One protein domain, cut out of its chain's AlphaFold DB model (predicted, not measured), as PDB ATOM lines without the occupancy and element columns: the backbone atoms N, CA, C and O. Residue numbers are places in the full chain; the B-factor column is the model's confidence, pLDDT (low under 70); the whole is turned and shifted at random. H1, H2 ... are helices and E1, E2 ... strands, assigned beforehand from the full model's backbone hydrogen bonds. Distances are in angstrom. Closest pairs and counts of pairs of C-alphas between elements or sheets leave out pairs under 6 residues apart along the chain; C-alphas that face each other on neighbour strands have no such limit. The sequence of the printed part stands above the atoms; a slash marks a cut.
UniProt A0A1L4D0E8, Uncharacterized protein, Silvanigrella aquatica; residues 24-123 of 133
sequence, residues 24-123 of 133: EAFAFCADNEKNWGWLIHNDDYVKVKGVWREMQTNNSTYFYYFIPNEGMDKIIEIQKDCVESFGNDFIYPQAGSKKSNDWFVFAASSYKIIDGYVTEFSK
ATOM      1  N   GLU A  24     209.434 163.822 264.687       95.75
ATOM      2  CA  GLU A  24     208.689 164.299 265.850       95.75
ATOM      3  C   GLU A  24     208.347 165.787 265.705       95.75
ATOM      4  O   GLU A  24     209.151 166.593 265.223       95.75
ATOM      5  N   ALA A  25     207.156 166.147 266.174       97.44
ATOM      6  CA  ALA A  25     206.724 167.518 266.407       97.44
ATOM      7  C   ALA A  25     206.290 167.681 267.865       97.44
ATOM      8  O   ALA A  25     205.836 166.734 268.503       97.44
ATOM      9  N   PHE A  26     206.419 168.888 268.398       97.75
ATOM     10  CA  PHE A  26     205.876 169.254 269.702       97.75
ATOM     11  C   PHE A  26     204.472 169.821 269.512       97.75
ATOM     12  O   PHE A  26     204.251 170.576 268.568       97.75
ATOM     13  N   ALA A  27     203.533 169.467 270.381       98.00
ATOM     14  CA  ALA A  27     202.187 170.022 270.335       98.00
ATOM     15  C   ALA A  27     202.106 171.314 271.159       98.00
ATOM     16  O   ALA A  27     202.583 171.381 272.295       98.00
ATOM     17  N   PHE A  28     201.470 172.335 270.599       97.75
ATOM     18  CA  PHE A  28     201.062 173.524 271.332       97.75
ATOM     19  C   PHE A  28     199.654 173.939 270.923       97.75
ATOM     20  O   PHE A  28     199.134 173.508 269.896       97.75
ATOM     21  N   CYS A  29     199.031 174.756 271.757       98.00
ATOM     22  CA  CYS A  29     197.638 175.150 271.631       98.00
ATOM     23  C   CYS A  29     197.566 176.648 271.393       98.00
ATOM     24  O   CYS A  29     198.326 177.394 272.012       98.00
ATOM     25  N   ALA A  30     196.659 177.088 270.525       98.31
ATOM     26  CA  ALA A  30     196.432 178.505 270.280       98.31
ATOM     27  C   ALA A  30     194.948 178.857 270.207       98.31
ATOM     28  O   ALA A  30     194.116 178.013 269.865       98.31
ATOM     29  N   ASP A  31     194.643 180.115 270.505       98.44
ATOM     30  CA  ASP A  31     193.302 180.691 270.410       98.44
ATOM     31  C   ASP A  31     193.123 181.571 269.159       98.44
ATOM     32  O   ASP A  31     194.022 181.693 268.325       98.44
ATOM     33  N   ASN A  32     191.959 182.209 269.018       97.94
ATOM     34  CA  ASN A  32     191.640 183.130 267.915       97.94
ATOM     35  C   ASN A  32     192.468 184.433 267.903       97.94
ATOM     36  O   ASN A  32     192.499 185.133 266.892       97.94
ATOM     37  N   GLU A  33     193.133 184.772 269.007       98.06
ATOM     38  CA  GLU A  33     193.933 185.990 269.166       98.06
ATOM     39  C   GLU A  33     195.443 185.724 269.028       98.06
ATOM     40  O   GLU A  33     196.250 186.647 269.144       98.06
ATOM     41  N   LYS A  34     195.828 184.480 268.710       96.88
ATOM     42  CA  LYS A  34     197.218 183.993 268.662       96.88
ATOM     43  C   LYS A  34     197.913 183.993 270.024       96.88
ATOM     44  O   LYS A  34     199.146 183.944 270.069       96.88
ATOM     45  N   ASN A  35     197.166 183.991 271.126       97.88
ATOM     46  CA  ASN A  35     197.731 183.559 272.398       97.88
ATOM     47  C   ASN A  35     197.998 182.055 272.297       97.88
ATOM     48  O   ASN A  35     197.232 181.318 271.672       97.88
ATOM     49  N   TRP A  36     199.113 181.594 272.860       97.56
ATOM     50  CA  TRP A  36     199.524 180.202 272.716       97.56
ATOM     51  C   TRP A  36     200.291 179.681 273.928       97.56
ATOM     52  O   TRP A  36     200.898 180.445 274.681       97.56
ATOM     53  N   GLY A  37     200.277 178.361 274.090       97.06
ATOM     54  CA  GLY A  37     201.015 177.658 275.132       97.06
ATOM     55  C   GLY A  37     201.402 176.248 274.700       97.06
ATOM     56  O   GLY A  37     200.640 175.563 274.018       97.06
ATOM     57  N   TRP A  38     202.604 175.814 275.084       97.44
ATOM     58  CA  TRP A  38     203.050 174.438 274.863       97.44
ATOM     59  C   TRP A  38     202.201 173.462 275.669       97.44
ATOM     60  O   TRP A  38     202.015 173.663 276.868       97.44
ATOM     61  N   LEU A  39     201.751 172.379 275.038       97.62
ATOM     62  CA  LEU A  39     201.034 171.330 275.746       97.62
ATOM     63  C   LEU A  39     202.034 170.494 276.561       97.62
ATOM     64  O   LEU A  39     203.020 169.982 276.018       97.62
ATOM     65  N   ILE A  40     201.798 170.388 277.870       97.75
ATOM     66  CA  ILE A  40     202.701 169.746 278.833       97.75
ATOM     67  C   ILE A  40     201.912 168.724 279.649       97.75
ATOM     68  O   ILE A  40     200.920 169.076 280.279       97.75
ATOM     69  N   HIS A  41     202.392 167.481 279.691       96.75
ATOM     70  CA  HIS A  41     201.869 166.418 280.550       96.75
ATOM     71  C   HIS A  41     202.980 165.937 281.484       96.75
ATOM     72  O   HIS A  41     204.050 165.561 281.014       96.75
ATOM     73  N   ASN A  42     202.722 165.901 282.797       96.31
ATOM     74  CA  ASN A  42     203.696 165.467 283.813       96.31
ATOM     75  C   ASN A  42     205.068 166.161 283.677       96.31
ATOM     76  O   ASN A  42     206.098 165.496 283.670       96.31
ATOM     77  N   ASP A  43     205.063 167.489 283.524       96.56
ATOM     78  CA  ASP A  43     206.258 168.331 283.336       96.56
ATOM     79  C   ASP A  43     207.051 168.100 282.032       96.56
ATOM     80  O   ASP A  43     208.092 168.726 281.821       96.56
ATOM     81  N   ASP A  44     206.530 167.286 281.108       97.12
ATOM     82  CA  ASP A  44     207.132 167.024 279.803       97.12
ATOM     83  C   ASP A  44     206.284 167.553 278.641       97.12
ATOM     84  O   ASP A  44     205.057 167.443 278.613       97.12
ATOM     85  N   TYR A  45     206.957 168.099 277.623       97.06
ATOM     86  CA  TYR A  45     206.301 168.542 276.393       97.06
ATOM     87  C   TYR A  45     205.678 167.364 275.641       97.06
ATOM     88  O   TYR A  45     206.355 166.368 275.363       97.06
ATOM     89  N   VAL A  46     204.428 167.523 275.209       97.50
ATOM     90  CA  VAL A  46     203.749 166.526 274.381       97.50
ATOM     91  C   VAL A  46     204.408 166.460 273.003       97.50
ATOM     92  O   VAL A  46     204.485 167.454 272.277       97.50
ATOM     93  N   LYS A  47     204.888 165.267 272.638       97.31
ATOM     94  CA  LYS A  47     205.495 164.969 271.336       97.31
ATOM     95  C   LYS A  47     204.575 164.099 270.494       97.31
ATOM     96  O   LYS A  47     203.952 163.166 270.997       97.31
ATOM     97  N   VAL A  48     204.553 164.368 269.199       97.50
ATOM     98  CA  VAL A  48     203.730 163.680 268.209       97.50
ATOM     99  C   VAL A  48     204.647 163.098 267.147       97.50
ATOM    100  O   VAL A  48     205.440 163.826 266.554       97.50
ATOM    101  N   LYS A  49     204.547 161.788 266.912       97.44
ATOM    102  CA  LYS A  49     205.293 161.112 265.847       97.44
ATOM    103  C   LYS A  49     204.543 161.230 264.532       97.44
ATOM    104  O   LYS A  49     203.318 161.135 264.503       97.44
ATOM    105  N   GLY A  50     205.271 161.415 263.443       96.62
ATOM    106  CA  GLY A  50     204.653 161.687 262.158       96.62
ATOM    107  C   GLY A  50     205.656 162.062 261.089       96.62
ATOM    108  O   GLY A  50     206.808 161.627 261.107       96.62
ATOM    109  N   VAL A  51     205.192 162.865 260.138       96.75
ATOM    110  CA  VAL A  51     206.008 163.350 259.029       96.75
ATOM    111  C   VAL A  51     205.745 164.823 258.748       96.75
ATOM    112  O   VAL A  51     204.596 165.263 258.657       96.75
ATOM    113  N   TRP A  52     206.823 165.578 258.542       96.94
ATOM    114  CA  TRP A  52     206.749 166.946 258.037       96.94
ATOM    115  C   TRP A  52     206.502 166.954 256.529       96.94
ATOM    116  O   TRP A  52     207.022 166.122 255.772       96.94
ATOM    117  N   ARG A  53     205.691 167.906 256.074       97.00
ATOM    118  CA  ARG A  53     205.392 168.136 254.660       97.00
ATOM    119  C   ARG A  53     205.341 169.626 254.371       97.00
ATOM    120  O   ARG A  53     205.087 170.435 255.255       97.00
ATOM    121  N   GLU A  54     205.591 169.963 253.115       96.62
ATOM    122  CA  GLU A  54     205.498 171.319 252.586       96.62
ATOM    123  C   GLU A  54     204.235 171.437 251.732       96.62
ATOM    124  O   GLU A  54     203.968 170.567 250.898       96.62
ATOM    125  N   MET A  55     203.476 172.519 251.912       96.12
ATOM    126  CA  MET A  55     202.407 172.914 251.001       96.12
ATOM    127  C   MET A  55     202.748 174.251 250.359       96.12
ATOM    128  O   MET A  55     203.007 175.246 251.033       96.12
ATOM    129  N   GLN A  56     202.705 174.281 249.032       96.19
ATOM    130  CA  GLN A  56     202.863 175.505 248.267       96.19
ATOM    131  C   GLN A  56     201.572 176.335 248.325       96.19
ATOM    132  O   GLN A  56     200.510 175.822 247.975       96.19
ATOM    133  N   THR A  57     201.657 177.610 248.722       94.12
ATOM    134  CA  THR A  57     200.495 178.526 248.731       94.12
ATOM    135  C   THR A  57     200.410 179.361 247.465       94.12
ATOM    136  O   THR A  57     199.321 179.594 246.946       94.12
ATOM    137  N   ASN A  58     201.556 179.755 246.906       93.75
ATOM    138  CA  ASN A  58     201.650 180.351 245.576       93.75
ATOM    139  C   ASN A  58     203.013 180.044 244.928       93.75
ATOM    140  O   ASN A  58     203.812 179.263 245.441       93.75
ATOM    141  N   ASN A  59     203.311 180.648 243.776       92.75
ATOM    142  CA  ASN A  59     204.554 180.390 243.035       92.75
ATOM    143  C   ASN A  59     205.839 180.704 243.823       92.75
ATOM    144  O   ASN A  59     206.885 180.129 243.533       92.75
ATOM    145  N   SER A  60     205.758 181.584 244.816       93.94
ATOM    146  CA  SER A  60     206.890 182.091 245.591       93.94
ATOM    147  C   SER A  60     206.831 181.766 247.079       93.94
ATOM    148  O   SER A  60     207.789 182.086 247.771       93.94
ATOM    149  N   THR A  61     205.763 181.148 247.586       96.56
ATOM    150  CA  THR A  61     205.615 180.873 249.022       96.56
ATOM    151  C   THR A  61     205.124 179.465 249.315       96.56
ATOM    152  O   THR A  61     204.486 178.805 248.488       96.56
ATOM    153  N   TYR A  62     205.455 178.995 250.510       96.56
ATOM    154  CA  TYR A  62     205.046 177.702 251.038       96.56
ATOM    155  C   TYR A  62     204.932 177.758 252.563       96.56
ATOM    156  O   TYR A  62     205.477 178.662 253.188       96.56
ATOM    157  N   PHE A  63     204.268 176.781 253.172       96.88
ATOM    158  CA  PHE A  63     204.315 176.554 254.617       96.88
ATOM    159  C   PHE A  63     204.540 175.074 254.919       96.88
ATOM    160  O   PHE A  63     204.303 174.208 254.071       96.88
ATOM    161  N   TYR A  64     204.997 174.788 256.135       97.06
ATOM    162  CA  TYR A  64     205.121 173.420 256.625       97.06
ATOM    163  C   TYR A  64     203.909 173.016 257.456       97.06
ATOM    164  O   TYR A  64     203.344 173.814 258.203       97.06
ATOM    165  N   TYR A  65     203.548 171.746 257.349       97.88
ATOM    166  CA  TYR A  65     202.530 171.112 258.170       97.88
ATOM    167  C   TYR A  65     202.997 169.722 258.602       97.88
ATOM    168  O   TYR A  65     203.882 169.123 257.981       97.88
ATOM    169  N   PHE A  66     202.407 169.208 259.678       98.12
ATOM    170  CA  PHE A  66     202.769 167.914 260.250       98.12
ATOM    171  C   PHE A  66     201.605 166.931 260.173       98.12
ATOM    172  O   PHE A  66     200.491 167.254 260.582       98.12
ATOM    173  N   ILE A  67     201.861 165.725 259.669       98.19
ATOM    174  CA  ILE A  67     200.878 164.637 259.642       98.19
ATOM    175  C   ILE A  67     201.241 163.633 260.742       98.19
ATOM    176  O   ILE A  67     202.255 162.945 260.587       98.19
ATOM    177  N   PRO A  68     200.454 163.522 261.830       98.06
ATOM    178  CA  PRO A  68     200.641 162.475 262.834       98.06
ATOM    179  C   PRO A  68     200.477 161.080 262.226       98.06
ATOM    180  O   PRO A  68     199.654 160.889 261.329       98.06
ATOM    181  N   ASN A  69     201.203 160.085 262.738       97.06
ATOM    182  CA  ASN A  69     201.083 158.697 262.268       97.06
ATOM    183  C   ASN A  69     199.665 158.140 262.457       97.06
ATOM    184  O   ASN A  69     199.161 157.406 261.610       97.06
ATOM    185  N   GLU A  70     199.017 158.516 263.553       97.44
ATOM    186  CA  GLU A  70     197.645 158.146 263.898       97.44
ATOM    187  C   GLU A  70     196.601 159.068 263.228       97.44
ATOM    188  O   GLU A  70     195.399 158.931 263.447       97.44
ATOM    189  N   GLY A  71     197.040 160.012 262.387       96.75
ATOM    190  CA  GLY A  71     196.177 160.867 261.579       96.75
ATOM    191  C   GLY A  71     195.237 161.752 262.402       96.75
ATOM    192  O   GLY A  71     195.653 162.424 263.345       96.75
ATOM    193  N   MET A  72     193.961 161.789 262.004       97.94
ATOM    194  CA  MET A  72     192.949 162.671 262.603       97.94
ATOM    195  C   MET A  72     192.698 162.368 264.084       97.94
ATOM    196  O   MET A  72     192.470 163.301 264.850       97.94
ATOM    197  N   ASP A  73     192.756 161.099 264.489       98.19
ATOM    198  CA  ASP A  73     192.439 160.693 265.862       98.19
ATOM    199  C   ASP A  73     193.392 161.359 266.859       98.19
ATOM    200  O   ASP A  73     192.953 161.894 267.877       98.19
ATOM    201  N   LYS A  74     194.683 161.452 266.510       98.25
ATOM    202  CA  LYS A  74     195.666 162.157 267.339       98.25
ATOM    203  C   LYS A  74     195.439 163.661 267.388       98.25
ATOM    204  O   LYS A  74     195.690 164.281 268.412       98.25
ATOM    205  N   ILE A  75     194.950 164.262 266.305       98.56
ATOM    206  CA  ILE A  75     194.644 165.698 266.289       98.56
ATOM    207  C   ILE A  75     193.449 166.001 267.199       98.56
ATOM    208  O   ILE A  75     193.483 166.987 267.929       98.56
ATOM    209  N   ILE A  76     192.422 165.144 267.192       98.44
ATOM    210  CA  ILE A  76     191.256 165.267 268.079       98.44
ATOM    211  C   ILE A  76     191.676 165.115 269.545       98.44
ATOM    212  O   ILE A  76     191.228 165.890 270.387       98.44
ATOM    213  N   GLU A  77     192.551 164.151 269.844       98.44
ATOM    214  CA  GLU A  77     193.136 163.980 271.180       98.44
ATOM    215  C   GLU A  77     193.849 165.261 271.637       98.44
ATOM    216  O   GLU A  77     193.491 165.822 272.666       98.44
ATOM    217  N   ILE A  78     194.766 165.798 270.821       98.62
ATOM    218  CA  ILE A  78     195.506 167.025 271.155       98.62
ATOM    219  C   ILE A  78     194.561 168.223 271.304       98.62
ATOM    220  O   ILE A  78     194.747 169.040 272.198       98.62
ATOM    221  N   GLN A  79     193.538 168.351 270.453       98.56
ATOM    222  CA  GLN A  79     192.556 169.432 270.567       98.56
ATOM    223  C   GLN A  79     191.801 169.368 271.896       98.56
ATOM    224  O   GLN A  79     191.580 170.396 272.536       98.56
ATOM    225  N   LYS A  80     191.411 168.162 272.319       98.56
ATOM    226  CA  LYS A  80     190.774 167.955 273.615       98.56
ATOM    227  C   LYS A  80     191.721 168.357 274.749       98.56
ATOM    228  O   LYS A  80     191.312 169.131 275.609       98.56
ATOM    229  N   ASP A  81     192.977 167.920 274.698       98.50
ATOM    230  CA  ASP A  81     193.988 168.272 275.700       98.50
ATOM    231  C   ASP A  81     194.244 169.791 275.748       98.50
ATOM    232  O   ASP A  81     194.442 170.362 276.822       98.50
ATOM    233  N   CYS A  82     194.182 170.474 274.598       98.50
ATOM    234  CA  CYS A  82     194.272 171.931 274.515       98.50
ATOM    235  C   CYS A  82     193.129 172.625 275.257       98.50
ATOM    236  O   CYS A  82     193.374 173.521 276.067       98.50
ATOM    237  N   VAL A  83     191.891 172.187 275.017       98.50
ATOM    238  CA  VAL A  83     190.709 172.731 275.694       98.50
ATOM    239  C   VAL A  83     190.760 172.454 277.196       98.50
ATOM    240  O   VAL A  83     190.441 173.337 277.993       98.50
ATOM    241  N   GLU A  84     191.201 171.262 277.598       98.38
ATOM    242  CA  GLU A  84     191.347 170.893 279.010       98.38
ATOM    243  C   GLU A  84     192.442 171.706 279.722       98.38
ATOM    244  O   GLU A  84     192.259 172.088 280.879       98.38
ATOM    245  N   SER A  85     193.550 172.012 279.042       98.12
ATOM    246  CA  SER A  85     194.711 172.689 279.642       98.12
ATOM    247  C   SER A  85     194.599 174.214 279.662       98.12
ATOM    248  O   SER A  85     195.056 174.852 280.611       98.12
ATOM    249  N   PHE A  86     194.022 174.811 278.617       98.06
ATOM    250  CA  PHE A  86     194.044 176.265 278.407       98.06
ATOM    251  C   PHE A  86     192.649 176.902 278.334       98.06
ATOM    252  O   PHE A  86     192.531 178.125 278.386       98.06
ATOM    253  N   GLY A  87     191.588 176.093 278.268       98.25
ATOM    254  CA  GLY A  87     190.201 176.547 278.189       98.25
ATOM    255  C   GLY A  87     189.617 176.504 276.775       98.25
ATOM    256  O   GLY A  87     190.306 176.260 275.786       98.25
ATOM    257  N   ASN A  88     188.309 176.762 276.685       98.31
ATOM    258  CA  ASN A  88     187.512 176.580 275.462       98.31
ATOM    259  C   ASN A  88     187.928 177.465 274.279       98.31
ATOM    260  O   ASN A  88     187.511 177.182 273.160       98.31
ATOM    261  N   ASP A  89     188.720 178.513 274.508       98.44
ATOM    262  CA  ASP A  89     189.176 179.413 273.446       98.44
ATOM    263  C   ASP A  89     190.392 178.851 272.683       98.44
ATOM    264  O   ASP A  89     190.620 179.222 271.533       98.44
ATOM    265  N   PHE A  90     191.138 177.902 273.268       98.38
ATOM    266  CA  PHE A  90     192.343 177.295 272.685       98.38
ATOM    267  C   PHE A  90     192.008 176.117 271.760       98.38
ATOM    268  O   PHE A  90     192.391 174.968 271.989       98.38
ATOM    269  N   ILE A  91     191.260 176.409 270.699       97.44
ATOM    270  CA  ILE A  91     190.688 175.406 269.790       97.44
ATOM    271  C   ILE A  91     191.637 174.931 268.682       97.44
ATOM    272  O   ILE A  91     191.285 173.985 267.973       97.44
ATOM    273  N   TYR A  92     192.804 175.563 268.516       98.38
ATOM    274  CA  TYR A  92     193.746 175.271 267.434       98.38
ATOM    275  C   TYR A  92     194.945 174.456 267.933       98.38
ATOM    276  O   TYR A  92     195.921 175.042 268.419       98.38
ATOM    277  N   PRO A  93     194.923 173.115 267.805       98.25
ATOM    278  CA  PRO A  93     196.109 172.303 268.038       98.25
ATOM    279  C   PRO A  93     197.127 172.553 266.922       98.25
ATOM    280  O   PRO A  93     196.801 172.494 265.734       98.25
ATOM    281  N   GLN A  94     198.378 172.805 267.290       98.06
ATOM    282  CA  GLN A  94     199.439 173.141 266.349       98.06
ATOM    283  C   GLN A  94     200.721 172.364 266.599       98.06
ATOM    284  O   GLN A  94     201.041 171.956 267.718       98.06
ATOM    285  N   ALA A  95     201.439 172.139 265.504       97.94
ATOM    286  CA  ALA A  95     202.717 171.463 265.488       97.94
ATOM    287  C   ALA A  95     203.830 172.500 265.613       97.94
ATOM    288  O   ALA A  95     203.825 173.530 264.948       97.94
ATOM    289  N   GLY A  96     204.825 172.212 266.436       95.88
ATOM    290  CA  GLY A  96     205.976 173.070 266.657       95.88
ATOM    291  C   GLY A  96     207.275 172.288 266.567       95.88
ATOM    292  O   GLY A  96     207.343 171.097 266.877       95.88
ATOM    293  N   SER A  97     208.346 172.982 266.194       90.50
ATOM    294  CA  SER A  97     209.696 172.514 266.497       90.50
ATOM    295  C   SER A  97     210.187 173.266 267.731       90.50
ATOM    296  O   SER A  97     210.013 174.477 267.825       90.50
ATOM    297  N   LYS A  98     210.849 172.589 268.674       78.31
ATOM    298  CA  LYS A  98     211.331 173.215 269.924       78.31
ATOM    299  C   LYS A  98     212.280 174.409 269.709       78.31
ATOM    300  O   LYS A  98     212.567 175.144 270.647       78.31
ATOM    301  N   LYS A  99     212.830 174.566 268.501       83.12
ATOM    302  CA  LYS A  99     213.828 175.590 268.160       83.12
ATOM    303  C   LYS A  99     213.257 176.775 267.382       83.12
ATOM    304  O   LYS A  99     214.014 177.708 267.133       83.12
ATOM    305  N   SER A 100     211.993 176.723 266.962       84.19
ATOM    306  CA  SER A 100     211.407 177.757 266.111       84.19
ATOM    307  C   SER A 100     210.213 178.439 266.773       84.19
ATOM    308  O   SER A 100     209.484 177.817 267.539       84.19
ATOM    309  N   ASN A 101     210.030 179.715 266.432       88.75
ATOM    310  CA  ASN A 101     208.826 180.499 266.718       88.75
ATOM    311  C   ASN A 101     207.833 180.475 265.539       88.75
ATOM    312  O   ASN A 101     206.862 181.229 265.533       88.75
ATOM    313  N   ASP A 102     208.115 179.665 264.518       95.38
ATOM    314  CA  ASP A 102     207.243 179.491 263.366       95.38
ATOM    315  C   ASP A 102     205.992 178.698 263.752       95.38
ATOM    316  O   ASP A 102     206.020 177.783 264.578       95.38
ATOM    317  N   TRP A 103     204.895 179.039 263.092       96.00
ATOM    318  CA  TRP A 103     203.598 178.406 263.266       96.00
ATOM    319  C   TRP A 103     203.406 177.322 262.212       96.00
ATOM    320  O   TRP A 103     203.472 177.610 261.010       96.00
ATOM    321  N   PHE A 104     203.157 176.092 262.662       97.50
ATOM    322  CA  PHE A 104     202.836 174.973 261.789       97.50
ATOM    323  C   PHE A 104     201.540 174.296 262.227       97.50
ATOM    324  O   PHE A 104     201.273 174.094 263.411       97.50
ATOM    325  N   VAL A 105     200.747 173.884 261.249       97.38
ATOM    326  CA  VAL A 105     199.462 173.219 261.480       97.38
ATOM    327  C   VAL A 105     199.604 171.703 261.440       97.38
ATOM    328  O   VAL A 105     200.467 171.154 260.744       97.38
ATOM    329  N   PHE A 106     198.722 171.012 262.160       98.44
ATOM    330  CA  PHE A 106     198.519 169.587 261.936       98.44
ATOM    331  C   PHE A 106     197.656 169.345 260.691       98.44
ATOM    332  O   PHE A 106     196.801 170.148 260.316       98.44
ATOM    333  N   ALA A 107     197.848 168.190 260.066       98.25
ATOM    334  CA  ALA A 107     197.012 167.715 258.978       98.25
ATOM    335  C   ALA A 107     196.704 166.228 259.156       98.25
ATOM    336  O   ALA A 107     197.567 165.440 259.531       98.25
ATOM    337  N   ALA A 108     195.474 165.823 258.847       97.25
ATOM    338  CA  ALA A 108     195.089 164.413 258.859       97.25
ATOM    339  C   ALA A 108     195.650 163.652 257.643       97.25
ATOM    340  O   ALA A 108     195.777 162.431 257.669       97.25
ATOM    341  N   SER A 109     195.948 164.367 256.556       97.06
ATOM    342  CA  SER A 109     196.588 163.849 255.345       97.06
ATOM    343  C   SER A 109     197.161 165.003 254.517       97.06
ATOM    344  O   SER A 109     196.979 166.169 254.855       97.06
ATOM    345  N   SER A 110     197.789 164.706 253.376       95.06
ATOM    346  CA  SER A 110     198.260 165.732 252.432       95.06
ATOM    347  C   SER A 110     197.156 166.603 251.820       95.06
ATOM    348  O   SER A 110     197.464 167.622 251.218       95.06
ATOM    349  N   TYR A 111     195.888 166.202 251.944       93.81
ATOM    350  CA  TYR A 111     194.742 166.912 251.361       93.81
ATOM    351  C   TYR A 111     193.776 167.457 252.414       93.81
ATOM    352  O   TYR A 111     192.766 168.064 252.066       93.81
ATOM    353  N   LYS A 112     194.045 167.205 253.699       96.94
ATOM    354  CA  LYS A 112     193.165 167.584 254.802       96.94
ATOM    355  C   LYS A 112     193.988 168.217 255.914       96.94
ATOM    356  O   LYS A 112     194.393 167.543 256.862       96.94
ATOM    357  N   ILE A 113     194.236 169.507 255.750       96.62
ATOM    358  CA  ILE A 113     194.890 170.365 256.734       96.62
ATOM    359  C   ILE A 113     193.828 170.873 257.706       96.62
ATOM    360  O   ILE A 113     192.700 171.144 257.290       96.62
ATOM    361  N   ILE A 114     194.167 170.922 258.989       96.94
ATOM    362  CA  ILE A 114     193.273 171.422 260.034       96.94
ATOM    363  C   ILE A 114     193.527 172.917 260.230       96.94
ATOM    364  O   ILE A 114     194.645 173.392 260.027       96.94
ATOM    365  N   ASP A 115     192.477 173.648 260.594       96.88
ATOM    366  CA  ASP A 115     192.547 175.088 260.819       96.88
ATOM    367  C   ASP A 115     193.560 175.441 261.918       96.88
ATOM    368  O   ASP A 115     193.725 174.722 262.907       96.88
ATOM    369  N   GLY A 116     194.231 176.576 261.740       96.94
ATOM    370  CA  GLY A 116     195.245 177.088 262.652       96.94
ATOM    371  C   GLY A 116     196.062 178.196 261.995       96.94
ATOM    372  O   GLY A 116     195.661 178.761 260.972       96.94
ATOM    373  N   TYR A 117     197.220 178.510 262.572       97.94
ATOM    374  CA  TYR A 117     198.103 179.547 262.054       97.94
ATOM    375  C   TYR A 117     199.278 178.938 261.299       97.94
ATOM    376  O   TYR A 117     199.841 177.917 261.677       97.94
ATOM    377  N   VAL A 118     199.683 179.597 260.218       97.19
ATOM    378  CA  VAL A 118     200.830 179.168 259.419       97.19
ATOM    379  C   VAL A 118     201.812 180.312 259.262       97.19
ATOM    380  O   VAL A 118     201.427 181.467 259.075       97.19
ATOM    381  N   THR A 119     203.096 179.987 259.346       97.25
ATOM    382  CA  THR A 119     204.166 180.863 258.866       97.25
ATOM    383  C   THR A 119     204.458 180.514 257.416       97.25
ATOM    384  O   THR A 119     204.773 179.367 257.099       97.25
ATOM    385  N   GLU A 120     204.324 181.499 256.528       96.56
ATOM    386  CA  GLU A 120     204.708 181.347 255.129       96.56
ATOM    387  C   GLU A 120     206.186 181.689 254.933       96.56
ATOM    388  O   GLU A 120     206.687 182.706 255.412       96.56
ATOM    389  N   PHE A 121     206.871 180.852 254.167       95.44
ATOM    390  CA  PHE A 121     208.266 181.003 253.788       95.44
ATOM    391  C   PHE A 121     208.356 181.351 252.307       95.44
ATOM    392  O   PHE A 121     207.622 180.804 251.482       95.44
ATOM    393  N   SER A 122     209.282 182.238 251.943       94.88
ATOM    394  CA  SER A 122     209.544 182.572 250.544       94.88
ATOM    395  C   SER A 122     210.500 181.565 249.903       94.88
ATOM    396  O   SER A 122     211.605 181.346 250.404       94.88
ATOM    397  N   LYS A 123     210.146 181.045 248.728       89.12
ATOM    398  CA  LYS A 123     211.080 180.386 247.813       89.12
ATOM    399  C   LYS A 123     212.015 181.463 247.273       89.12
ATOM    400  O   LYS A 123     211.657 182.183 246.343       89.12
TER     401      LYS A 123
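AT A GLANCE: This is residues 24 to 123 of the 133 residues of an uncharacterized protein of Silvanigrella aquatica (UniProt A0A1L4D0E8). A small closed barrel of five strands, E1, E3, E4, E6 and E5 round the ring, has one helix, H1, packed on its outside. The long hairpin of E3 and E4 reaches to one end of the longest axis, and E2 pairs onto E1. The printed part has 100 residues, in the order E1 E2 E3 E4 H1 E5 E6, mixed in class; it is compact, with a radius of gyration of the C-alphas of 12.9 A and spans of 42 by 28 by 23 A.

HOW THE PARTS SIT: E1, residues 24 to 30, and E2, residues 36 to 38, form an antiparallel hairpin, with N 29 and O 37 2.9 A apart. E3, residues 47 to 58, is antiparallel to E1, with N 25 and O 48 at 2.9 A; it bends by 72 degrees at residue 50. From there it pairs with E4, residues 61 to 68, as an antiparallel hairpin, with N 53 and O 65 at 2.9 A. H1, residues 72 to 86, is on the barrel, outside it, at a height over the sheet of 8.5 A; its O i to N i+4 pairs are all within hydrogen-bond range. Its closest C-alphas to E5, residues 92 to 96, are those of Gln 79 and Pro 93, 5.2 A apart. E5 is antiparallel to E1, with N 28 and O 94 at 2.9 A. E6, residues 104 to 109, is antiparallel to E5, with N 95 and O 104 at 2.9 A, and parallel to E4, with N 66 and O 105 at 2.9 A. E2 and E6 are apart.

IN THESE COORDINATES: E1 starts at C-alpha 24, (208.689, 164.299, 265.850), and spans 19.3 A; E3 spans 30.2 A, E4 23.5 A and H1 20.9 A. E6 ends at C-alpha 109, (196.588, 163.849, 255.345).

THE WHOLE: The C-alphas farthest apart, of Asn 42 and Asn 59, are 43.4 A apart. The printed part has no cut, no link is long, and no printed residue is under 70 in pLDDT.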